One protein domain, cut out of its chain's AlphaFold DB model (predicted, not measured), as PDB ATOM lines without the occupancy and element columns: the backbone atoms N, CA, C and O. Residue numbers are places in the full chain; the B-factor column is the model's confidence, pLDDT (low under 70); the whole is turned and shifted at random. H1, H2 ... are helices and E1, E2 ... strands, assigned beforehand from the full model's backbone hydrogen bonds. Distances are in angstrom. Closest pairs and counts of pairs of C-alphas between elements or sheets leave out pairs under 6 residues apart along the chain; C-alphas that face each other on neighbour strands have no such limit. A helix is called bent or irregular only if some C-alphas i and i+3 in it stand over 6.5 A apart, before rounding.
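This is residues 83 to 248 of the 349 residues of the protein "MYND-type domain-containing protein" of Arion vulgaris (UniProt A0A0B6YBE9). A small curled sheet, whose two long bent strands E1 and E2 form its inner part, is covered by two helices, H5 and H2, one ahead of the other along E2. At the H2 end, H1 and H7 join H2 in a three-helix bundle, with H6 between H5 and H7 along the chain; at the other end lie the short helix H4 and a long stretch without a named element, while H3 grazes the sheet. The printed part has 166 residues, with seven named helices and four named strands in the order H1 H2 E1 E2 E3 H3 E4 H4 H5 H6 H7. The sheet order is E3 E2 E1 E4, antiparallel throughout, and the class is mixed, helices and strands. The whole is compact, with a radius of gyration of the C-alphas of 15.6 A and spans of 47 by 36 by 26 A.

The inner strands E1, residues 128 to 135, and E2, residues 140 to 148, form a hairpin; N 130 and O 145 are within hydrogen-bond range at 3.0 A, and N 143 and O 132 at 2.8 A. E1 bends by 67 degrees at residue 132 and E2 by 63 degrees at residue 143. Edge strand E3, residues 151 to 153, forms a hairpin with E2, with N 153 and O 146 at 2.8 A; E1 E2 E3 are a meander, each strand the antiparallel neighbour of the one before. The other edge strand, E4, residues 177 to 179, is antiparallel to E1, with N 133 and O 178 at 2.9 A. The sheet is strongly twisted, and it is curled like part of a barrel, the way across it turning by 107 degrees. H2, residues 109 to 122, is on one face of the sheet in a two-layer arrangement, helix over sheet, at a height over the sheet of 9.4 A; it runs along E2, at 2 degrees on the local plane. H5, residues 205 to 217, is also on the sheet, at a height of 8.7 A, and its C-alphas of Lys 209 and Pro 142 of E2 are the closest at 5.9 A. Residues 110 to 114 of H2 touch residues 211 to 216 of H5, the closest C-alphas being those of Gly 110 and Tyr 215 at 5.6 A, at a shallow tilt of 20 degrees, the same way. H2 is the hub, touching four helices. It forms a bundle, helices side by side, with H1, residues 83 to 102, and H7, residues 230 to 247. H1 touches H2 with residues 89 to 96 alone, closest C-alphas Ile 89 and Leu 120 at 7.5 A, at a steep tilt of 39 degrees, opposite ways; the two form a helical hairpin. H7 touches H2 at a shallow tilt of 20 degrees, the same way, with the C-alphas of Cys 119 and Met 243 closest at 6.8 A. H1 and H7 touch at 27 degrees, opposite ways, closest at the C-alphas of Gln 99 and Tyr 235, 6.0 A. H6, residues 219 to 226, touches H2 at a steep tilt of 58 degrees, with the C-alphas of Phe 111 and Leu 223 closest at 6.4 A; it touches H5 only at the corner, and only just, with 3 pairs of C-alphas within 8 A. H3, residues 163 to 172, only grazes the sheet with residues 165 to 172. H4, residues 196 to 200, is apart from H5, but only just, the closest C-alphas being 8.2 A apart. In H1 to H7 every O i to N i+4 pair is within hydrogen-bond range.

E1 is 19.9 A long and E2 22.8 A, from C-alpha 140 at (-4.697, -68.336, -135.000). H1, the longest helix by residues, begins with C-alpha 83 at (-1.945, -40.019, -118.305) and spans 28.2 A. H7 spans 25.2 A and ends with C-alpha 247 at (5.276, -49.019, -105.722). H2 spans 19.8 A, H5 18.1 A and H3 14.2 A; E3, E4, H4 and H6 are shorter.

The C-alphas of Asn 191 and Lys 248 are the two farthest apart, at 47.7 A. The printed part, residues 83 to 248, has no cut. The link from E4 to H4, residues 180 to 195, is long; its C-alphas lie 15 to 24 A from the mean of the C-alphas. The mean pLDDT of the printed part is 90.7, and the 16 residues 187 to 202 are under 70.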
ATOM      1  N   HIS A  83      -3.398 -40.055-118.103       96.50
ATOM      2  CA  HIS A  83      -1.945 -40.019-118.305       96.50
ATOM      3  C   HIS A  83      -1.144 -40.716-117.195       96.50
ATOM      4  O   HIS A  83      -0.467 -41.707-117.456       96.50
ATOM      5  N   GLN A  84      -1.304 -40.280-115.944       97.56
ATOM      6  CA  GLN A  84      -0.572 -40.843-114.805       97.56
ATOM      7  C   GLN A  84      -0.867 -42.338-114.595       97.56
ATOM      8  O   GLN A  84       0.028 -43.129-114.303       97.56
ATOM      9  N   ARG A  85      -2.133 -42.747-114.753       97.25
ATOM     10  CA  ARG A  85      -2.531 -44.155-114.632       97.25
ATOM     11  C   ARG A  85      -1.924 -44.986-115.762       97.25
ATOM     12  O   ARG A  85      -1.447 -46.089-115.512       97.25
ATOM     13  N   ALA A  86      -1.929 -44.458-116.983       97.62
ATOM     14  CA  ALA A  86      -1.368 -45.121-118.148       97.62
ATOM     15  C   ALA A  86       0.155 -45.279-118.045       97.62
ATOM     16  O   ALA A  86       0.664 -46.344-118.383       97.62
ATOM     17  N   GLU A  87       0.870 -44.277-117.525       97.19
ATOM     18  CA  GLU A  87       2.311 -44.371-117.257       97.19
ATOM     19  C   GLU A  87       2.633 -45.500-116.275       97.19
ATOM     20  O   GLU A  87       3.462 -46.351-116.587       97.19
ATOM     21  N   ILE A  88       1.914 -45.577-115.149       98.19
ATOM     22  CA  ILE A  88       2.093 -46.644-114.151       98.19
ATOM     23  C   ILE A  88       1.831 -48.029-114.760       98.19
ATOM     24  O   ILE A  88       2.620 -48.957-114.578       98.19
ATOM     25  N   ILE A  89       0.732 -48.185-115.509       98.25
ATOM     26  CA  ILE A  89       0.414 -49.459-116.171       98.25
ATOM     27  C   ILE A  89       1.531 -49.826-117.152       98.25
ATOM     28  O   ILE A  89       2.044 -50.944-117.115       98.25
ATOM     29  N   ASN A  90       1.931 -48.887-118.009       97.94
ATOM     30  CA  ASN A  90       2.935 -49.127-119.040       97.94
ATOM     31  C   ASN A  90       4.326 -49.390-118.467       97.94
ATOM     32  O   ASN A  90       5.069 -50.171-119.062       97.94
ATOM     33  N   GLU A  91       4.670 -48.818-117.316       97.75
ATOM     34  CA  GLU A  91       5.902 -49.143-116.602       97.75
ATOM     35  C   GLU A  91       5.914 -50.620-116.176       97.75
ATOM     36  O   GLU A  91       6.860 -51.343-116.503       97.75
ATOM     37  N   ILE A  92       4.833 -51.111-115.555       98.44
ATOM     38  CA  ILE A  92       4.708 -52.523-115.144       98.44
ATOM     39  C   ILE A  92       4.741 -53.458-116.361       98.44
ATOM     40  O   ILE A  92       5.449 -54.469-116.348       98.44
ATOM     41  N   LEU A  93       3.995 -53.127-117.422       97.81
ATOM     42  CA  LEU A  93       3.947 -53.921-118.656       97.81
ATOM     43  C   LEU A  93       5.315 -53.981-119.347       97.81
ATOM     44  O   LEU A  93       5.725 -55.048-119.812       97.81
ATOM     45  N   THR A  94       6.034 -52.859-119.386       96.56
ATOM     46  CA  THR A  94       7.377 -52.778-119.975       96.56
ATOM     47  C   THR A  94       8.374 -53.583-119.152       96.56
ATOM     48  O   THR A  94       9.117 -54.391-119.714       96.56
ATOM     49  N   PHE A  95       8.366 -53.420-117.826       97.62
ATOM     50  CA  PHE A  95       9.237 -54.180-116.934       97.62
ATOM     51  C   PHE A  95       8.997 -55.689-117.077       97.62
ATOM     52  O   PHE A  95       9.953 -56.451-117.236       97.62
ATOM     53  N   SER A  96       7.732 -56.118-117.122       97.81
ATOM     54  CA  SER A  96       7.385 -57.521-117.353       97.81
ATOM     55  C   SER A  96       7.941 -58.054-118.676       97.81
ATOM     56  O   SER A  96       8.548 -59.123-118.688       97.81
ATOM     57  N   MET A  97       7.792 -57.322-119.783       95.75
ATOM     58  CA  MET A  97       8.309 -57.750-121.091       95.75
ATOM     59  C   MET A  97       9.835 -57.864-121.114       95.75
ATOM     60  O   MET A  97      10.376 -58.800-121.710       95.75
ATOM     61  N   LEU A  98      10.537 -56.937-120.455       95.19
ATOM     62  CA  LEU A  98      11.993 -56.989-120.324       95.19
ATOM     63  C   LEU A  98      12.432 -58.228-119.539       95.19
ATOM     64  O   LEU A  98      13.304 -58.956-120.008       95.19
ATOM     65  N   GLN A  99      11.781 -58.511-118.409       97.56
ATOM     66  CA  GLN A  99      12.092 -59.683-117.589       97.56
ATOM     67  C   GLN A  99      11.728 -60.997-118.283       97.56
ATOM     68  O   GLN A  99      12.491 -61.955-118.233       97.56
ATOM     69  N   GLN A 100      10.624 -61.044-119.030       96.25
ATOM     70  CA  GLN A 100      10.304 -62.209-119.857       96.25
ATOM     71  C   GLN A 100      11.399 -62.506-120.888       96.25
ATOM     72  O   GLN A 100      11.714 -63.667-121.147       96.25
ATOM     73  N   LYS A 101      11.984 -61.466-121.485       93.75
ATOM     74  CA  LYS A 101      13.100 -61.617-122.422       93.75
ATOM     75  C   LYS A 101      14.385 -62.054-121.713       93.75
ATOM     76  O   LYS A 101      15.079 -62.913-122.251       93.75
ATOM     77  N   GLU A 102      14.691 -61.467-120.556       94.69
ATOM     78  CA  GLU A 102      15.881 -61.760-119.740       94.69
ATOM     79  C   GLU A 102      15.877 -63.203-119.220       94.69
ATOM     80  O   GLU A 102      16.848 -63.929-119.419       94.69
ATOM     81  N   ASP A 103      14.754 -63.651-118.658       93.81
ATOM     82  CA  ASP A 103      14.582 -64.996-118.100       93.81
ATOM     83  C   ASP A 103      14.144 -66.042-119.142       93.81
ATOM     84  O   ASP A 103      13.779 -67.163-118.794       93.81
ATOM     85  N   GLU A 104      14.131 -65.691-120.430       93.44
ATOM     86  CA  GLU A 104      13.687 -66.560-121.530       93.44
ATOM     87  C   GLU A 104      12.257 -67.127-121.360       93.44
ATOM     88  O   GLU A 104      11.910 -68.201-121.870       93.44
ATOM     89  N   VAL A 105      11.379 -66.389-120.679       92.44
ATOM     90  CA  VAL A 105       9.952 -66.703-120.549       92.44
ATOM     91  C   VAL A 105       9.232 -66.313-121.838       92.44
ATOM     92  O   VAL A 105       8.670 -65.234-121.980       92.44
ATOM     93  N   SER A 106       9.238 -67.229-122.803       88.19
ATOM     94  CA  SER A 106       8.522 -67.086-124.074       88.19
ATOM     95  C   SER A 106       7.288 -67.988-124.117       88.19
ATOM     96  O   SER A 106       7.317 -69.125-123.637       88.19
ATOM     97  N   ASN A 107       6.206 -67.502-124.732       85.88
ATOM     98  CA  ASN A 107       4.996 -68.286-125.015       85.88
ATOM     99  C   ASN A 107       4.353 -68.942-123.767       85.88
ATOM    100  O   ASN A 107       3.886 -70.083-123.806       85.88
ATOM    101  N   ASN A 108       4.331 -68.224-122.639       92.12
ATOM    102  CA  ASN A 108       3.667 -68.662-121.407       92.12
ATOM    103  C   ASN A 108       2.644 -67.629-120.916       92.12
ATOM    104  O   ASN A 108       2.684 -67.182-119.768       92.12
ATOM    105  N   ALA A 109       1.727 -67.265-121.816       94.94
ATOM    106  CA  ALA A 109       0.733 -66.215-121.608       94.94
ATOM    107  C   ALA A 109      -0.027 -66.365-120.287       94.94
ATOM    108  O   ALA A 109      -0.167 -65.401-119.548       94.94
ATOM    109  N   GLY A 110      -0.446 -67.585-119.939       95.88
ATOM    110  CA  GLY A 110      -1.207 -67.815-118.713       95.88
ATOM    111  C   GLY A 110      -0.449 -67.455-117.438       95.88
ATOM    112  O   GLY A 110      -1.009 -66.788-116.572       95.88
ATOM    113  N   PHE A 111       0.831 -67.824-117.325       96.56
ATOM    114  CA  PHE A 111       1.631 -67.464-116.149       96.56
ATOM    115  C   PHE A 111       1.843 -65.948-116.064       96.56
ATOM    116  O   PHE A 111       1.655 -65.352-115.002       96.56
ATOM    117  N   VAL A 112       2.204 -65.333-117.192       97.50
ATOM    118  CA  VAL A 112       2.484 -63.897-117.300       97.50
ATOM    119  C   VAL A 112       1.247 -63.072-116.955       97.50
ATOM    120  O   VAL A 112       1.308 -62.239-116.054       97.50
ATOM    121  N   VAL A 113       0.112 -63.355-117.594       97.88
ATOM    122  CA  VAL A 113      -1.154 -62.630-117.415       97.88
ATOM    123  C   VAL A 113      -1.651 -62.711-115.972       97.88
ATOM    124  O   VAL A 113      -2.035 -61.689-115.408       97.88
ATOM    125  N   ILE A 114      -1.582 -63.885-115.329       98.00
ATOM    126  CA  ILE A 114      -1.970 -64.017-113.914       98.00
ATOM    127  C   ILE A 114      -1.070 -63.166-113.019       98.00
ATOM    128  O   ILE A 114      -1.563 -62.512-112.098       98.00
ATOM    129  N   LEU A 115       0.244 -63.190-113.245       97.94
ATOM    130  CA  LEU A 115       1.171 -62.443-112.405       97.94
ATOM    131  C   LEU A 115       1.011 -60.931-112.592       97.94
ATOM    132  O   LEU A 115       0.929 -60.210-111.599       97.94
ATOM    133  N   VAL A 116       0.910 -60.459-113.835       98.12
ATOM    134  CA  VAL A 116       0.684 -59.038-114.138       98.12
ATOM    135  C   VAL A 116      -0.657 -58.575-113.566       98.12
ATOM    136  O   VAL A 116      -0.695 -57.544-112.902       98.12
ATOM    137  N   SER A 117      -1.727 -59.371-113.694       98.12
ATOM    138  CA  SER A 117      -3.021 -59.092-113.048       98.12
ATOM    139  C   SER A 117      -2.874 -58.872-111.538       98.12
ATOM    140  O   SER A 117      -3.404 -57.908-110.990       98.12
ATOM    141  N   ARG A 118      -2.088 -59.712-110.846       97.81
ATOM    142  CA  ARG A 118      -1.823 -59.530-109.407       97.81
ATOM    143  C   ARG A 118      -1.005 -58.282-109.095       97.81
ATOM    144  O   ARG A 118      -1.251 -57.674-108.057       97.81
ATOM    145  N   CYS A 119      -0.046 -57.922-109.950       98.25
ATOM    146  CA  CYS A 119       0.721 -56.681-109.811       98.25
ATOM    147  C   CYS A 119      -0.218 -55.470-109.884       98.25
ATOM    148  O   CYS A 119      -0.210 -54.635-108.986       98.25
ATOM    149  N   LEU A 120      -1.079 -55.428-110.904       98.31
ATOM    150  CA  LEU A 120      -2.056 -54.356-111.113       98.31
ATOM    151  C   LEU A 120      -3.078 -54.279-109.969       98.31
ATOM    152  O   LEU A 120      -3.306 -53.205-109.416       98.31
ATOM    153  N   ASN A 121      -3.612 -55.421-109.524       97.75
ATOM    154  CA  ASN A 121      -4.533 -55.470-108.385       97.75
ATOM    155  C   ASN A 121      -3.885 -54.952-107.088       97.75
ATOM    156  O   ASN A 121      -4.560 -54.324-106.276       97.75
ATOM    157  N   ALA A 122      -2.582 -55.188-106.884       97.81
ATOM    158  CA  ALA A 122      -1.872 -54.736-105.684       97.81
ATOM    159  C   ALA A 122      -1.759 -53.203-105.583       97.81
ATOM    160  O   ALA A 122      -1.619 -52.685-104.478       97.81
ATOM    161  N   ILE A 123      -1.854 -52.490-106.709       97.81
ATOM    162  CA  ILE A 123      -1.881 -51.019-106.772       97.81
ATOM    163  C   ILE A 123      -3.286 -50.462-107.059       97.81
ATOM    164  O   ILE A 123      -3.427 -49.289-107.393       97.81
ATOM    165  N   GLY A 124      -4.330 -51.286-106.928       97.62
ATOM    166  CA  GLY A 124      -5.722 -50.859-107.095       97.62
ATOM    167  C   GLY A 124      -6.146 -50.602-108.543       97.62
ATOM    168  O   GLY A 124      -7.084 -49.843-108.770       97.62
ATOM    169  N   ILE A 125      -5.462 -51.198-109.526       98.00
ATOM    170  CA  ILE A 125      -5.865 -51.119-110.934       98.00
ATOM    171  C   ILE A 125      -6.728 -52.327-111.274       98.00
ATOM    172  O   ILE A 125      -6.223 -53.439-111.449       98.00
ATOM    173  N   ASP A 126      -8.026 -52.077-111.422       98.12
ATOM    174  CA  ASP A 126      -8.985 -53.086-111.853       98.12
ATOM    175  C   ASP A 126      -8.633 -53.609-113.248       98.12
ATOM    176  O   ASP A 126      -8.330 -52.860-114.181       98.12
ATOM    177  N   ASN A 127      -8.654 -54.929-113.374       98.25
ATOM    178  CA  ASN A 127      -8.402 -55.640-114.614       98.25
ATOM    179  C   ASN A 127      -9.143 -56.978-114.597       98.25
ATOM    180  O   ASN A 127      -9.443 -57.538-113.541       98.25
ATOM    181  N   GLN A 128      -9.403 -57.504-115.786       98.06
ATOM    182  CA  GLN A 128      -9.975 -58.827-115.977       98.06
ATOM    183  C   GLN A 128      -9.004 -59.686-116.783       98.06
ATOM    184  O   GLN A 128      -8.433 -59.232-117.769       98.06
ATOM    185  N   ILE A 129      -8.830 -60.939-116.371       98.00
ATOM    186  CA  ILE A 129      -8.155 -61.946-117.189       98.00
ATOM    187  C   ILE A 129      -9.184 -62.517-118.157       98.00
ATOM    188  O   ILE A 129     -10.246 -62.969-117.727       98.00
ATOM    189  N   ASP A 130      -8.846 -62.527-119.439       97.88
ATOM    190  CA  ASP A 130      -9.659 -63.135-120.483       97.88
ATOM    191  C   ASP A 130      -8.820 -64.123-121.308       97.88
ATOM    192  O   ASP A 130      -7.580 -64.145-121.254       97.88
ATOM    193  N   SER A 131      -9.499 -65.010-122.021       97.31
ATOM    194  CA  SER A 131      -8.871 -66.049-122.823       97.31
ATOM    195  C   SER A 131      -9.672 -66.344-124.070       97.31
ATOM    196  O   SER A 131     -10.888 -66.195-124.081       97.31
ATOM    197  N   GLY A 132      -8.996 -66.839-125.097       96.06
ATOM    198  CA  GLY A 132      -9.650 -67.276-126.316       96.06
ATOM    199  C   GLY A 132      -8.665 -67.396-127.459       96.06
ATOM    200  O   GLY A 132      -7.560 -67.907-127.262       96.06
ATOM    201  N   TYR A 133      -9.041 -66.957-128.652       95.06
ATOM    202  CA  TYR A 133      -8.168 -67.016-129.819       95.06
ATOM    203  C   TYR A 133      -7.514 -65.670-130.099       95.06
ATOM    204  O   TYR A 133      -8.172 -64.632-130.132       95.06
ATOM    205  N   ARG A 134      -6.203 -65.709-130.352       94.50
ATOM    206  CA  ARG A 134      -5.458 -64.587-130.920       94.50
ATOM    207  C   ARG A 134      -5.211 -64.843-132.400       94.50
ATOM    208  O   ARG A 134      -4.556 -65.824-132.759       94.50
ATOM    209  N   HIS A 135      -5.707 -63.945-133.241       93.25
ATOM    210  CA  HIS A 135      -5.504 -63.942-134.683       93.25
ATOM    211  C   HIS A 135      -4.310 -63.051-135.031       93.25
ATOM    212  O   HIS A 135      -4.325 -61.844-134.776       93.25
ATOM    213  N   THR A 136      -3.273 -63.637-135.619       90.12
ATOM    214  CA  THR A 136      -2.122 -62.904-136.162       90.12
ATOM    215  C   THR A 136      -2.193 -62.886-137.691       90.12
ATOM    216  O   THR A 136      -3.173 -63.332-138.290       90.12
ATOM    217  N   HIS A 137      -1.159 -62.369-138.359       87.19
ATOM    218  CA  HIS A 137      -1.095 -62.380-139.818       87.19
ATOM    219  C   HIS A 137      -0.903 -63.812-140.356       87.19
ATOM    220  O   HIS A 137       0.222 -64.262-140.570       87.19
ATOM    221  N   GLY A 138      -2.016 -64.514-140.584       84.50
ATOM    222  CA  GLY A 138      -2.056 -65.845-141.199       84.50
ATOM    223  C   GLY A 138      -2.197 -67.019-140.228       84.50
ATOM    224  O   GLY A 138      -2.431 -68.134-140.693       84.50
ATOM    225  N   ASP A 139      -2.131 -66.778-138.916       86.56
ATOM    226  CA  ASP A 139      -2.277 -67.815-137.895       86.56
ATOM    227  C   ASP A 139      -3.356 -67.467-136.868       86.56
ATOM    228  O   ASP A 139      -3.790 -66.325-136.702       86.56
ATOM    229  N   THR A 140      -3.808 -68.487-136.149       88.94
ATOM    230  CA  THR A 140      -4.697 -68.336-135.000       88.94
ATOM    231  C   THR A 140      -4.360 -69.403-133.980       88.94
ATOM    232  O   THR A 140      -4.204 -70.576-134.329       88.94
ATOM    233  N   PHE A 141      -4.249 -69.013-132.717       89.19
ATOM    234  CA  PHE A 141      -3.944 -69.950-131.643       89.19
ATOM    235  C   PHE A 141      -4.588 -69.525-130.319       89.19
ATOM    236  O   PHE A 141      -4.879 -68.340-130.126       89.19
ATOM    237  N   PRO A 142      -4.819 -70.490-129.410       93.19
ATOM    238  CA  PRO A 142      -5.292 -70.209-128.060       93.19
ATOM    239  C   PRO A 142      -4.325 -69.284-127.308       93.19
ATOM    240  O   PRO A 142      -3.117 -69.532-127.314       93.19
ATOM    241  N   HIS A 143      -4.845 -68.253-126.645       95.62
ATOM    242  CA  HIS A 143      -4.062 -67.251-125.918       95.62
ATOM    243  C   HIS A 143      -4.805 -66.721-124.677       95.62
ATOM    244  O   HIS A 143      -5.992 -66.996-124.489       95.62
ATOM    245  N   MET A 144      -4.097 -65.972-123.829       97.38
ATOM    246  CA  MET A 144      -4.649 -65.253-122.670       97.38
ATOM    247  C   MET A 144      -4.178 -63.803-122.692       97.38
ATOM    248  O   MET A 144      -3.051 -63.534-123.108       97.38
ATOM    249  N   TRP A 145      -5.016 -62.886-122.224       98.19
ATOM    250  CA  TRP A 145      -4.718 -61.454-122.170       98.19
ATOM    251  C   TRP A 145      -5.430 -60.792-120.987       98.19
ATOM    252  O   TRP A 145      -6.221 -61.421-120.279       98.19
ATOM    253  N   LEU A 146      -5.118 -59.520-120.753       98.38
ATOM    254  CA  LEU A 146      -5.813 -58.677-119.786       98.38
ATOM    255  C   LEU A 146      -6.806 -57.762-120.503       98.38
ATOM    256  O   LEU A 146      -6.555 -57.319-121.622       98.38
ATOM    257  N   ILE A 147      -7.904 -57.443-119.829       98.44
ATOM    258  CA  ILE A 147      -8.813 -56.356-120.177       98.44
ATOM    259  C   ILE A 147      -8.689 -55.286-119.094       98.44
ATOM    260  O   ILE A 147      -8.950 -55.564-117.920       98.44
ATOM    261  N   ILE A 148      -8.289 -54.076-119.480       98.19
ATOM    262  CA  ILE A 148      -8.177 -52.912-118.588       98.19
ATOM    263  C   ILE A 148      -8.987 -51.786-119.223       98.19
ATOM    264  O   ILE A 148      -8.687 -51.393-120.345       98.19
ATOM    265  N   ASP A 149     -10.037 -51.309-118.553       97.19
ATOM    266  CA  ASP A 149     -10.959 -50.282-119.076       97.19
ATOM    267  C   ASP A 149     -11.487 -50.580-120.499       97.19
ATOM    268  O   ASP A 149     -11.638 -49.694-121.337       97.19
ATOM    269  N   GLY A 150     -11.735 -51.859-120.804       97.12
ATOM    270  CA  GLY A 150     -12.174 -52.307-122.132       97.12
ATOM    271  C   GLY A 150     -11.062 -52.409-123.187       97.12
ATOM    272  O   GLY A 150     -11.325 -52.862-124.301       97.12
ATOM    273  N   CYS A 151      -9.820 -52.045-122.862       97.75
ATOM    274  CA  CYS A 151      -8.657 -52.245-123.724       97.75
ATOM    275  C   CYS A 151      -8.081 -53.658-123.563       97.75
ATOM    276  O   CYS A 151      -7.857 -54.121-122.446       97.75
ATOM    277  N   VAL A 152      -7.780 -54.313-124.688       97.88
ATOM    278  CA  VAL A 152      -7.064 -55.596-124.720       97.88
ATOM    279  C   VAL A 152      -5.568 -55.356-124.551       97.88
ATOM    280  O   VAL A 152      -4.959 -54.679-125.380       97.88
ATOM    281  N   ILE A 153      -4.988 -55.952-123.509       98.12
ATOM    282  CA  ILE A 153      -3.566 -55.872-123.182       98.12
ATOM    283  C   ILE A 153      -2.931 -57.264-123.249       98.12
ATOM    284  O   ILE A 153      -3.188 -58.139-122.418       98.12
ATOM    285  N   ASP A 154      -2.068 -57.462-124.238       96.88
ATOM    286  CA  ASP A 154      -1.311 -58.684-124.482       96.88
ATOM    287  C   ASP A 154       0.153 -58.475-124.105       96.88
ATOM    288  O   ASP A 154       0.954 -57.959-124.877       96.88
ATOM    289  N   ASN A 155       0.506 -58.886-122.894       95.81
ATOM    290  CA  ASN A 155       1.842 -58.693-122.348       95.81
ATOM    291  C   ASN A 155       2.721 -59.946-122.483       95.81
ATOM    292  O   ASN A 155       3.601 -60.165-121.662       95.81
ATOM    293  N   THR A 156       2.465 -60.815-123.469       93.56
ATOM    294  CA  THR A 156       3.238 -62.057-123.636       93.56
ATOM    295  C   THR A 156       4.377 -61.878-124.633       93.56
ATOM    296  O   THR A 156       4.140 -61.705-125.832       93.56
ATOM    297  N   TYR A 157       5.614 -62.038-124.169       90.88
ATOM    298  CA  TYR A 157       6.782 -62.101-125.036       90.88
ATOM    299  C   TYR A 157       6.806 -63.399-125.849       90.88
ATOM    300  O   TYR A 157       6.597 -64.508-125.342       90.88
ATOM    301  N   ILE A 158       7.082 -63.257-127.145       87.31
ATOM    302  CA  ILE A 158       7.257 -64.371-128.073       87.31
ATOM    303  C   ILE A 158       8.505 -64.101-128.891       87.31
ATOM    304  O   ILE A 158       8.511 -63.232-129.761       87.31
ATOM    305  N   LYS A 159       9.548 -64.879-128.591       82.31
ATOM    306  CA  LYS A 159      10.900 -64.735-129.149       82.31
ATOM    307  C   LYS A 159      10.926 -64.633-130.677       82.31
ATOM    308  O   LYS A 159      11.661 -63.817-131.212       82.31
ATOM    309  N   ASP A 160      10.080 -65.413-131.345       81.88
ATOM    310  CA  ASP A 160      10.055 -65.531-132.804       81.88
ATOM    311  C   ASP A 160       8.758 -64.975-133.414       81.88
ATOM    312  O   ASP A 160       8.287 -65.473-134.438       81.88
ATOM    313  N   LEU A 161       8.125 -63.976-132.780       82.69
ATOM    314  CA  LEU A 161       6.940 -63.337-133.355       82.69
ATOM    315  C   LEU A 161       7.352 -62.497-134.574       82.69
ATOM    316  O   LEU A 161       8.108 -61.536-134.413       82.69
ATOM    317  N   PRO A 162       6.864 -62.805-135.791       85.50
ATOM    318  CA  PRO A 162       7.248 -62.042-136.970       85.50
ATOM    319  C   PRO A 162       6.808 -60.583-136.845       85.50
ATOM    320  O   PRO A 162       5.676 -60.313-136.444       85.50
ATOM    321  N   GLU A 163       7.642 -59.641-137.283       85.94
ATOM    322  CA  GLU A 163       7.327 -58.204-137.243       85.94
ATOM    323  C   GLU A 163       5.984 -57.883-137.929       85.94
ATOM    324  O   GLU A 163       5.200 -57.069-137.446       85.94
ATOM    325  N   GLN A 164       5.673 -58.579-139.028       87.31
ATOM    326  CA  GLN A 164       4.386 -58.464-139.719       87.31
ATOM    327  C   GLN A 164       3.203 -58.862-138.828       87.31
ATOM    328  O   GLN A 164       2.149 -58.233-138.903       87.31
ATOM    329  N   SER A 165       3.371 -59.871-137.966       89.19
ATOM    330  CA  SER A 165       2.351 -60.260-136.987       89.19
ATOM    331  C   SER A 165       2.185 -59.199-135.907       89.19
ATOM    332  O   SER A 165       1.050 -58.871-135.580       89.19
ATOM    333  N   THR A 166       3.274 -58.609-135.407       89.19
ATOM    334  CA  THR A 166       3.179 -57.502-134.445       89.19
ATOM    335  C   THR A 166       2.469 -56.293-135.055       89.19
ATOM    336  O   THR A 166       1.492 -55.810-134.490       89.19
ATOM    337  N   LYS A 167       2.879 -55.859-136.255       91.69
ATOM    338  CA  LYS A 167       2.231 -54.753-136.983       91.69
ATOM    339  C   LYS A 167       0.753 -55.027-137.248       91.69
ATOM    340  O   LYS A 167      -0.069 -54.118-137.139       91.69
ATOM    341  N   TYR A 168       0.414 -56.269-137.597       93.25
ATOM    342  CA  TYR A 168      -0.972 -56.693-137.756       93.25
ATOM    343  C   TYR A 168      -1.739 -56.522-136.444       93.25
ATOM    344  O   TYR A 168      -2.707 -55.771-136.428       93.25
ATOM    345  N   LEU A 169      -1.256 -57.104-135.339       93.19
ATOM    346  CA  LEU A 169      -1.894 -56.979-134.025       93.19
ATOM    347  C   LEU A 169      -2.108 -55.511-133.631       93.19
ATOM    348  O   LEU A 169      -3.233 -55.150-133.282       93.19
ATOM    349  N   CYS A 170      -1.098 -54.644-133.762       93.25
ATOM    350  CA  CYS A 170      -1.247 -53.223-133.430       93.25
ATOM    351  C   CYS A 170      -2.319 -52.527-134.284       93.25
ATOM    352  O   CYS A 170      -3.110 -51.736-133.775       93.25
ATOM    353  N   LYS A 171      -2.392 -52.847-135.582       93.81
ATOM    354  CA  LYS A 171      -3.340 -52.221-136.515       93.81
ATOM    355  C   LYS A 171      -4.782 -52.705-136.341       93.81
ATOM    356  O   LYS A 171      -5.710 -51.959-136.654       93.81
ATOM    357  N   THR A 172      -4.986 -53.958-135.934       93.75
ATOM    358  CA  THR A 172      -6.317 -54.593-135.937       93.75
ATOM    359  C   THR A 172      -6.872 -54.915-134.552       93.75
ATOM    360  O   THR A 172      -7.991 -55.420-134.462       93.75
ATOM    361  N   THR A 173      -6.167 -54.576-133.470       92.38
ATOM    362  CA  THR A 173      -6.715 -54.629-132.100       92.38
ATOM    363  C   THR A 173      -7.959 -53.724-131.981       92.38
ATOM    364  O   THR A 173      -7.942 -52.608-132.498       92.38
ATOM    365  N   PRO A 174      -9.063 -54.175-131.345       92.56
ATOM    366  CA  PRO A 174      -9.216 -55.430-130.594       92.56
ATOM    367  C   PRO A 174      -9.694 -56.637-131.416       92.56
ATOM    368  O   PRO A 174      -9.754 -57.734-130.878       92.56
ATOM    369  N   LYS A 175      -9.995 -56.493-132.714       94.62
ATOM    370  CA  LYS A 175     -10.603 -57.555-133.552       94.62
ATOM    371  C   LYS A 175      -9.757 -58.828-133.681       94.62
ATOM    372  O   LYS A 175     -10.266 -59.857-134.105       94.62
ATOM    373  N   CYS A 176      -8.470 -58.755-133.347       94.94
ATOM    374  CA  CYS A 176      -7.567 -59.903-133.284       94.94
ATOM    375  C   CYS A 176      -7.808 -60.836-132.101       94.94
ATOM    376  O   CYS A 176      -7.186 -61.895-132.060       94.94
ATOM    377  N   TYR A 177      -8.635 -60.443-131.139       96.88
ATOM    378  CA  TYR A 177      -8.847 -61.179-129.905       96.88
ATOM    379  C   TYR A 177     -10.312 -61.581-129.825       96.88
ATOM    380  O   TYR A 177     -11.200 -60.734-129.728       96.88
ATOM    381  N   GLU A 178     -10.551 -62.882-129.908       96.44
ATOM    382  CA  GLU A 178     -11.875 -63.484-129.802       96.44
ATOM    383  C   GLU A 178     -11.957 -64.235-128.474       96.44
ATOM    384  O   GLU A 178     -11.318 -65.277-128.310       96.44
ATOM    385  N   SER A 179     -12.720 -63.697-127.520       96.69
ATOM    386  CA  SER A 179     -12.940 -64.330-126.220       96.69
ATOM    387  C   SER A 179     -13.630 -65.680-126.398       96.69
ATOM    388  O   SER A 179     -14.633 -65.806-127.102       96.69
ATOM    389  N   TYR A 180     -13.084 -66.701-125.751       95.50
ATOM    390  CA  TYR A 180     -13.569 -68.067-125.822       95.50
ATOM    391  C   TYR A 180     -13.220 -68.806-124.526       95.50
ATOM    392  O   TYR A 180     -12.051 -68.922-124.148       95.50
ATOM    393  N   GLU A 181     -14.230 -69.364-123.861       93.75
ATOM    394  CA  GLU A 181     -14.026 -70.183-122.668       93.75
ATOM    395  C   GLU A 181     -13.652 -71.612-123.070       93.75
ATOM    396  O   GLU A 181     -14.484 -72.416-123.484       93.75
ATOM    397  N   PHE A 182     -12.365 -71.940-122.968       91.06
ATOM    398  CA  PHE A 182     -11.904 -73.292-123.263       91.06
ATOM    399  C   PHE A 182     -12.350 -74.288-122.192       91.06
ATOM    400  O   PHE A 182     -12.334 -73.975-121.004       91.06
ATOM    401  N   SER A 183     -12.645 -75.524-122.602       87.12
ATOM    402  CA  SER A 183     -12.870 -76.662-121.701       87.12
ATOM    403  C   SER A 183     -12.037 -77.878-122.119       87.12
ATOM    404  O   SER A 183     -11.653 -78.018-123.281       87.12
ATOM    405  N   PHE A 184     -11.761 -78.790-121.181       79.69
ATOM    406  CA  PHE A 184     -11.041 -80.038-121.483       79.69
ATOM    407  C   PHE A 184     -11.836 -81.000-122.380       79.69
ATOM    408  O   PHE A 184     -11.241 -81.835-123.057       79.69
ATOM    409  N   SER A 185     -13.168 -80.892-122.397       77.38
ATOM    410  CA  SER A 185     -14.064 -81.776-123.154       77.38
ATOM    411  C   SER A 185     -14.232 -81.397-124.626       77.38
ATOM    412  O   SER A 185     -14.818 -82.162-125.391       77.38
ATOM    413  N   GLU A 186     -13.756 -80.226-125.047       74.56
ATOM    414  CA  GLU A 186     -13.958 -79.753-126.413       74.56
ATOM    415  C   GLU A 186     -13.073 -80.475-127.430       74.56
ATOM    416  O   GLU A 186     -11.870 -80.236-127.552       74.56
ATOM    417  N   THR A 187     -13.715 -81.318-128.235       65.06
ATOM    418  CA  THR A 187     -13.114 -81.937-129.420       65.06
ATOM    419  C   THR A 187     -13.290 -81.090-130.680       65.06
ATOM    420  O   THR A 187     -12.562 -81.296-131.652       65.06
ATOM    421  N   HIS A 188     -14.221 -80.125-130.684       58.44
ATOM    422  CA  HIS A 188     -14.481 -79.298-131.858       58.44
ATOM    423  C   HIS A 188     -13.364 -78.263-132.035       58.44
ATOM    424  O   HIS A 188     -13.237 -77.278-131.306       58.44
ATOM    425  N   MET A 189     -12.514 -78.515-133.023       59.06
ATOM    426  CA  MET A 189     -11.482 -77.589-133.463       59.06
ATOM    427  C   MET A 189     -12.009 -76.851-134.693       59.06
ATOM    428  O   MET A 189     -12.429 -77.511-135.646       59.06
ATOM    429  N   PRO A 190     -11.963 -75.509-134.741       62.69
ATOM    430  CA  PRO A 190     -11.856 -74.863-136.038       62.69
ATOM    431  C   PRO A 190     -10.616 -75.459-136.724       62.69
ATOM    432  O   PRO A 190      -9.620 -75.730-136.049       62.69
ATOM    433  N   ASN A 191     -10.676 -75.718-138.031       59.44
ATOM    434  CA  ASN A 191      -9.533 -76.207-138.812       59.44
ATOM    435  C   ASN A 191      -8.435 -75.128-138.849       59.44
ATOM    436  O   ASN A 191      -8.269 -74.413-139.834       59.44
ATOM    437  N   LEU A 192      -7.718 -74.974-137.741       65.44
ATOM    438  CA  LEU A 192      -6.657 -74.003-137.566       65.44
ATOM    439  C   LEU A 192      -5.360 -74.625-138.056       65.44
ATOM    440  O   LEU A 192      -4.945 -75.687-137.582       65.44
ATOM    441  N   LYS A 193      -4.697 -73.945-138.993       65.19
ATOM    442  CA  LYS A 193      -3.307 -74.250-139.318       65.19
ATOM    443  C   LYS A 193      -2.482 -73.991-138.057       65.19
ATOM    444  O   LYS A 193      -2.471 -72.882-137.535       65.19
ATOM    445  N   LEU A 194      -1.845 -75.037-137.533       60.00
ATOM    446  CA  LEU A 194      -0.871 -74.891-136.456       60.00
ATOM    447  C   LEU A 194       0.305 -74.075-136.995       60.00
ATOM    448  O   LEU A 194       0.909 -74.465-137.995       60.00
ATOM    449  N   ASN A 195       0.641 -72.971-136.328       64.25
ATOM    450  CA  ASN A 195       1.865 -72.235-136.626       64.25
ATOM    451  C   ASN A 195       3.073 -73.182-136.453       64.25
ATOM    452  O   ASN A 195       3.118 -73.985-135.513       64.25
ATOM    453  N   ALA A 196       4.050 -73.077-137.357       64.81
ATOM    454  CA  ALA A 196       5.291 -73.848-137.358       64.81
ATOM    455  C   ALA A 196       5.994 -73.894-135.986       64.81
ATOM    456  O   ALA A 196       6.541 -74.934-135.624       64.81
ATOM    457  N   THR A 197       5.924 -72.828-135.183       60.44
ATOM    458  CA  THR A 197       6.515 -72.777-133.837       60.44
ATOM    459  C   THR A 197       5.828 -73.744-132.867       60.44
ATOM    460  O   THR A 197       6.497 -74.467-132.130       60.44
ATOM    461  N   ASN A 198       4.493 -73.833-132.895       62.25
ATOM    462  CA  ASN A 198       3.749 -74.787-132.058       62.25
ATOM    463  C   ASN A 198       4.017 -76.232-132.485       62.25
ATOM    464  O   ASN A 198       4.168 -77.110-131.632       62.25
ATOM    465  N   VAL A 199       4.148 -76.456-133.797       64.19
ATOM    466  CA  VAL A 199       4.567 -77.749-134.351       64.19
ATOM    467  C   VAL A 199       5.975 -78.110-133.871       64.19
ATOM    468  O   VAL A 199       6.182 -79.225-133.401       64.19
ATOM    469  N   ALA A 200       6.921 -77.165-133.905       58.50
ATOM    470  CA  ALA A 200       8.295 -77.376-133.449       58.50
ATOM    471  C   ALA A 200       8.381 -77.695-131.946       58.50
ATOM    472  O   ALA A 200       9.194 -78.521-131.535       58.50
ATOM    473  N   MET A 201       7.506 -77.104-131.126       61.03
ATOM    474  CA  MET A 201       7.393 -77.420-129.694       61.03
ATOM    475  C   MET A 201       6.582 -78.695-129.404       61.03
ATOM    476  O   MET A 201       6.410 -79.053-128.237       61.03
ATOM    477  N   GLY A 202       6.041 -79.364-130.429       66.50
ATOM    478  CA  GLY A 202       5.182 -80.540-130.275       66.50
ATOM    479  C   GLY A 202       3.889 -80.265-129.497       66.50
ATOM    480  O   GLY A 202       3.277 -81.198-128.975       66.50
ATOM    481  N   MET A 203       3.475 -78.999-129.373       73.69
ATOM    482  CA  MET A 203       2.261 -78.621-128.654       73.69
ATOM    483  C   MET A 203       1.088 -78.545-129.623       73.69
ATOM    484  O   MET A 203       1.039 -77.695-130.510       73.69
ATOM    485  N   THR A 204       0.110 -79.425-129.429       82.25
ATOM    486  CA  THR A 204      -1.160 -79.352-130.149       82.25
ATOM    487  C   THR A 204      -2.022 -78.215-129.594       82.25
ATOM    488  O   THR A 204      -1.906 -77.827-128.428       82.25
ATOM    489  N   ASN A 205      -2.966 -77.724-130.400       81.44
ATOM    490  CA  ASN A 205      -3.945 -76.736-129.938       81.44
ATOM    491  C   ASN A 205      -4.756 -77.248-128.735       81.44
ATOM    492  O   ASN A 205      -5.057 -76.469-127.838       81.44
ATOM    493  N   SER A 206      -5.062 -78.550-128.664       84.50
ATOM    494  CA  SER A 206      -5.752 -79.142-127.508       84.50
ATOM    495  C   SER A 206      -4.947 -79.019-126.210       84.50
ATOM    496  O   SER A 206      -5.510 -78.678-125.173       84.50
ATOM    497  N   VAL A 207      -3.626 -79.217-126.265       86.50
ATOM    498  CA  VAL A 207      -2.733 -79.041-125.109       86.50
ATOM    499  C   VAL A 207      -2.705 -77.577-124.670       86.50
ATOM    500  O   VAL A 207      -2.814 -77.302-123.476       86.50
ATOM    501  N   LEU A 208      -2.605 -76.629-125.610       88.19
ATOM    502  CA  LEU A 208      -2.616 -75.196-125.291       88.19
ATOM    503  C   LEU A 208      -3.943 -74.755-124.657       88.19
ATOM    504  O   LEU A 208      -3.920 -74.102-123.616       88.19
ATOM    505  N   LYS A 209      -5.085 -75.176-125.216       90.94
ATOM    506  CA  LYS A 209      -6.414 -74.914-124.637       90.94
ATOM    507  C   LYS A 209      -6.538 -75.463-123.219       90.94
ATOM    508  O   LYS A 209      -6.940 -74.733-122.319       90.94
ATOM    509  N   GLY A 210      -6.139 -76.720-123.005       91.44
ATOM    510  CA  GLY A 210      -6.170 -77.340-121.678       91.44
ATOM    511  C   GLY A 210      -5.280 -76.611-120.667       91.44
ATOM    512  O   GLY A 210      -5.662 -76.441-119.510       91.44
ATOM    513  N   ARG A 211      -4.117 -76.100-121.099       92.56
ATOM    514  CA  ARG A 211      -3.268 -75.248-120.251       92.56
ATOM    515  C   ARG A 211      -3.946 -73.932-119.903       92.56
ATOM    516  O   ARG A 211      -3.950 -73.570-118.733       92.56
ATOM    517  N   ILE A 212      -4.508 -73.236-120.885       94.44
ATOM    518  CA  ILE A 212      -5.211 -71.968-120.662       94.44
ATOM    519  C   ILE A 212      -6.382 -72.168-119.705       94.44
ATOM    520  O   ILE A 212      -6.462 -71.466-118.705       94.44
ATOM    521  N   HIS A 213      -7.210 -73.189-119.938       94.56
ATOM    522  CA  HIS A 213      -8.293 -73.543-119.026       94.56
ATOM    523  C   HIS A 213      -7.775 -73.814-117.604       94.56
ATOM    524  O   HIS A 213      -8.382 -73.393-116.621       94.56
ATOM    525  N   PHE A 214      -6.636 -74.494-117.451       94.94
ATOM    526  CA  PHE A 214      -6.036 -74.700-116.132       94.94
ATOM    527  C   PHE A 214      -5.565 -73.389-115.480       94.94
ATOM    528  O   PHE A 214      -5.760 -73.200-114.280       94.94
ATOM    529  N   TYR A 215      -4.963 -72.483-116.253       95.69
ATOM    530  CA  TYR A 215      -4.536 -71.169-115.773       95.69
ATOM    531  C   TYR A 215      -5.723 -70.313-115.316       95.69
ATOM    532  O   TYR A 215      -5.649 -69.720-114.240       95.69
ATOM    533  N   THR A 216      -6.818 -70.287-116.078       95.19
ATOM    534  CA  THR A 216      -8.014 -69.505-115.736       95.19
ATOM    535  C   THR A 216      -8.780 -70.107-114.557       95.19
ATOM    536  O   THR A 216      -9.153 -69.383-113.638       95.19
ATOM    537  N   SER A 217      -8.964 -71.431-114.522       94.62
ATOM    538  CA  SER A 217      -9.745 -72.106-113.470       94.62
ATOM    539  C   SER A 217      -8.989 -72.299-112.151       94.62
ATOM    540  O   SER A 217      -9.595 -72.325-111.078       94.62
ATOM    541  N   LYS A 218      -7.662 -72.475-112.198       95.12
ATOM    542  CA  LYS A 218      -6.826 -72.825-111.036       95.12
ATOM    543  C   LYS A 218      -5.544 -71.973-110.987       95.12
ATOM    544  O   LYS A 218      -4.446 -72.532-110.864       95.12
ATOM    545  N   PRO A 219      -5.635 -70.628-110.982       95.44
ATOM    546  CA  PRO A 219      -4.481 -69.737-111.155       95.44
ATOM    547  C   PRO A 219      -3.397 -69.938-110.093       95.44
ATOM    548  O   PRO A 219      -2.211 -69.977-110.408       95.44
ATOM    549  N   ASN A 220      -3.782 -70.157-108.829       94.56
ATOM    550  CA  ASN A 220      -2.820 -70.450-107.764       94.56
ATOM    551  C   ASN A 220      -2.039 -71.751-108.019       94.56
ATOM    552  O   ASN A 220      -0.833 -71.790-107.778       94.56
ATOM    553  N   ARG A 221      -2.696 -72.819-108.511       94.75
ATOM    554  CA  ARG A 221      -2.020 -74.100-108.807       94.75
ATOM    555  C   ARG A 221      -1.085 -73.933-109.991       94.75
ATOM    556  O   ARG A 221       0.004 -74.498-109.990       94.75
ATOM    557  N   ALA A 222      -1.499 -73.137-110.969       94.56
ATOM    558  CA  ALA A 222      -0.711 -72.848-112.146       94.56
ATOM    559  C   ALA A 222       0.553 -72.042-111.822       94.56
ATOM    560  O   ALA A 222       1.638 -72.441-112.244       94.56
ATOM    561  N   LEU A 223       0.455 -71.008-110.981       94.94
ATOM    562  CA  LEU A 223       1.639 -70.319-110.463       94.94
ATOM    563  C   LEU A 223       2.528 -71.268-109.648       94.94
ATOM    564  O   LEU A 223       3.733 -71.316-109.875       94.94
ATOM    565  N   ALA A 224       1.945 -72.070-108.746       93.25
ATOM    566  CA  ALA A 224       2.704 -73.005-107.910       93.25
ATOM    567  C   ALA A 224       3.484 -74.026-108.745       93.25
ATOM    568  O   ALA A 224       4.606 -74.388-108.393       93.25
ATOM    569  N   LEU A 225       2.881 -74.483-109.845       92.62
ATOM    570  CA  LEU A 225       3.521 -75.355-110.816       92.62
ATOM    571  C   LEU A 225       4.624 -74.620-111.576       92.62
ATOM    572  O   LEU A 225       5.715 -75.160-111.723       92.62
ATOM    573  N   GLY A 226       4.352 -73.394-112.030       91.56
ATOM    574  CA  GLY A 226       5.309 -72.572-112.763       91.56
ATOM    575  C   GLY A 226       6.587 -72.302-111.971       91.56
ATOM    576  O   GLY A 226       7.664 -72.450-112.533       91.56
ATOM    577  N   LEU A 227       6.490 -72.051-110.660       91.00
ATOM    578  CA  LEU A 227       7.654 -71.817-109.789       91.00
ATOM    579  C   LEU A 227       8.624 -72.999-109.666       91.00
ATOM    580  O   LEU A 227       9.705 -72.835-109.109       91.00
ATOM    581  N   ASN A 228       8.268 -74.190-110.156       87.62
ATOM    582  CA  ASN A 228       9.237 -75.276-110.254       87.62
ATOM    583  C   ASN A 228      10.152 -75.151-111.478       87.62
ATOM    584  O   ASN A 228      11.128 -75.888-111.528       87.62
ATOM    585  N   ARG A 229       9.894 -74.235-112.420       88.50
ATOM    586  CA  ARG A 229      10.837 -73.873-113.487       88.50
ATOM    587  C   ARG A 229      11.634 -72.645-113.073       88.50
ATOM    588  O   ARG A 229      11.038 -71.641-112.698       88.50
ATOM    589  N   GLU A 230      12.950 -72.713-113.217       89.75
ATOM    590  CA  GLU A 230      13.871 -71.630-112.853       89.75
ATOM    591  C   GLU A 230      13.526 -70.307-113.549       89.75
ATOM    592  O   GLU A 230      13.372 -69.294-112.879       89.75
ATOM    593  N   GLN A 231      13.271 -70.330-114.859       93.00
ATOM    594  CA  GLN A 231      12.907 -69.139-115.639       93.00
ATOM    595  C   GLN A 231      11.663 -68.431-115.082       93.00
ATOM    596  O   GLN A 231      11.630 -67.219-114.910       93.00
ATOM    597  N   LEU A 232      10.617 -69.204-114.764       93.94
ATOM    598  CA  LEU A 232       9.366 -68.653-114.236       93.94
ATOM    599  C   LEU A 232       9.504 -68.220-112.778       93.94
ATOM    600  O   LEU A 232       8.813 -67.298-112.353       93.94
ATOM    601  N   PHE A 233      10.368 -68.893-112.016       93.69
ATOM    602  CA  PHE A 233      10.715 -68.497-110.661       93.69
ATOM    603  C   PHE A 233      11.425 -67.141-110.664       93.69
ATOM    604  O   PHE A 233      10.962 -66.229-109.981       93.69
ATOM    605  N   ASN A 234      12.472 -66.975-111.474       94.81
ATOM    606  CA  ASN A 234      13.216 -65.720-111.584       94.81
ATOM    607  C   ASN A 234      12.302 -64.572-112.015       94.81
ATOM    608  O   ASN A 234      12.194 -63.583-111.286       94.81
ATOM    609  N   TYR A 235      11.516 -64.781-113.076       96.75
ATOM    610  CA  TYR A 235      10.544 -63.803-113.555       96.75
ATOM    611  C   TYR A 235       9.533 -63.419-112.463       96.75
ATOM    612  O   TYR A 235       9.258 -62.240-112.229       96.75
ATOM    613  N   TYR A 236       9.006 -64.404-111.726       96.88
ATOM    614  CA  TYR A 236       8.072 -64.159-110.626       96.88
ATOM    615  C   TYR A 236       8.676 -63.295-109.514       96.88
ATOM    616  O   TYR A 236       8.041 -62.341-109.053       96.88
ATOM    617  N   PHE A 237       9.903 -63.603-109.090       96.19
ATOM    618  CA  PHE A 237      10.587 -62.843-108.044       96.19
ATOM    619  C   PHE A 237      11.021 -61.454-108.516       96.19
ATOM    620  O   PHE A 237      10.918 -60.508-107.732       96.19
ATOM    621  N   ALA A 238      11.436 -61.304-109.776       97.50
ATOM    622  CA  ALA A 238      11.752 -60.008-110.369       97.50
ATOM    623  C   ALA A 238      10.529 -59.079-110.346       97.50
ATOM    624  O   ALA A 238      10.631 -57.943-109.881       97.50
ATOM    625  N   MET A 239       9.353 -59.583-110.739       98.19
ATOM    626  CA  MET A 239       8.098 -58.825-110.681       98.19
ATOM    627  C   MET A 239       7.708 -58.444-109.248       98.19
ATOM    628  O   MET A 239       7.398 -57.283-108.993       98.19
ATOM    629  N   ILE A 240       7.757 -59.381-108.291       97.19
ATOM    630  CA  ILE A 240       7.461 -59.071-106.876       97.19
ATOM    631  C   ILE A 240       8.390 -57.988-106.346       97.19
ATOM    632  O   ILE A 240       7.935 -57.045-105.696       97.19
ATOM    633  N   ARG A 241       9.688 -58.132-106.613       96.81
ATOM    634  CA  ARG A 241      10.692 -57.179-106.161       96.81
ATOM    635  C   ARG A 241      10.447 -55.801-106.759       96.81
ATOM    636  O   ARG A 241      10.463 -54.832-106.015       96.81
ATOM    637  N   HIS A 242      10.175 -55.715-108.059       97.62
ATOM    638  CA  HIS A 242       9.844 -54.452-108.713       97.62
ATOM    639  C   HIS A 242       8.616 -53.789-108.080       97.62
ATOM    640  O   HIS A 242       8.666 -52.608-107.738       97.62
ATOM    641  N   MET A 243       7.555 -54.561-107.816       98.19
ATOM    642  CA  MET A 243       6.357 -54.033-107.156       98.19
ATOM    643  C   MET A 243       6.637 -53.490-105.748       98.19
ATOM    644  O   MET A 243       6.116 -52.438-105.371       98.19
ATOM    645  N   TYR A 244       7.497 -54.165-104.987       97.44
ATOM    646  CA  TYR A 244       7.916 -53.703-103.666       97.44
ATOM    647  C   TYR A 244       8.844 -52.482-103.734       97.44
ATOM    648  O   TYR A 244       8.656 -51.519-102.993       97.44
ATOM    649  N   ASP A 245       9.839 -52.499-104.620       97.12
ATOM    650  CA  ASP A 245      10.877 -51.471-104.700       97.12
ATOM    651  C   ASP A 245      10.318 -50.148-105.253       97.12
ATOM    652  O   ASP A 245      10.633 -49.092-104.697       97.12
ATOM    653  N   ILE A 246       9.456 -50.197-106.274       98.12
ATOM    654  CA  ILE A 246       8.916 -49.007-106.954       98.12
ATOM    655  C   ILE A 246       7.614 -48.521-106.314       98.12
ATOM    656  O   ILE A 246       7.518 -47.362-105.915       98.12
ATOM    657  N   TYR A 247       6.630 -49.407-106.142       97.69
ATOM    658  CA  TYR A 247       5.276 -49.019-105.722       97.69
ATOM    659  C   TYR A 247       5.018 -49.192-104.224       97.69
ATOM    660  O   TYR A 247       3.967 -48.792-103.730       97.69
ATOM    661  N   LYS A 248       5.970 -49.779-103.482       97.75
ATOM    662  CA  LYS A 248       5.854 -50.066-102.040       97.75
ATOM    663  C   LYS A 248       4.637 -50.930-101.692       97.75
ATOM    664  O   LYS A 248       4.083 -50.809-100.600       97.75
TER     665      LYS A 248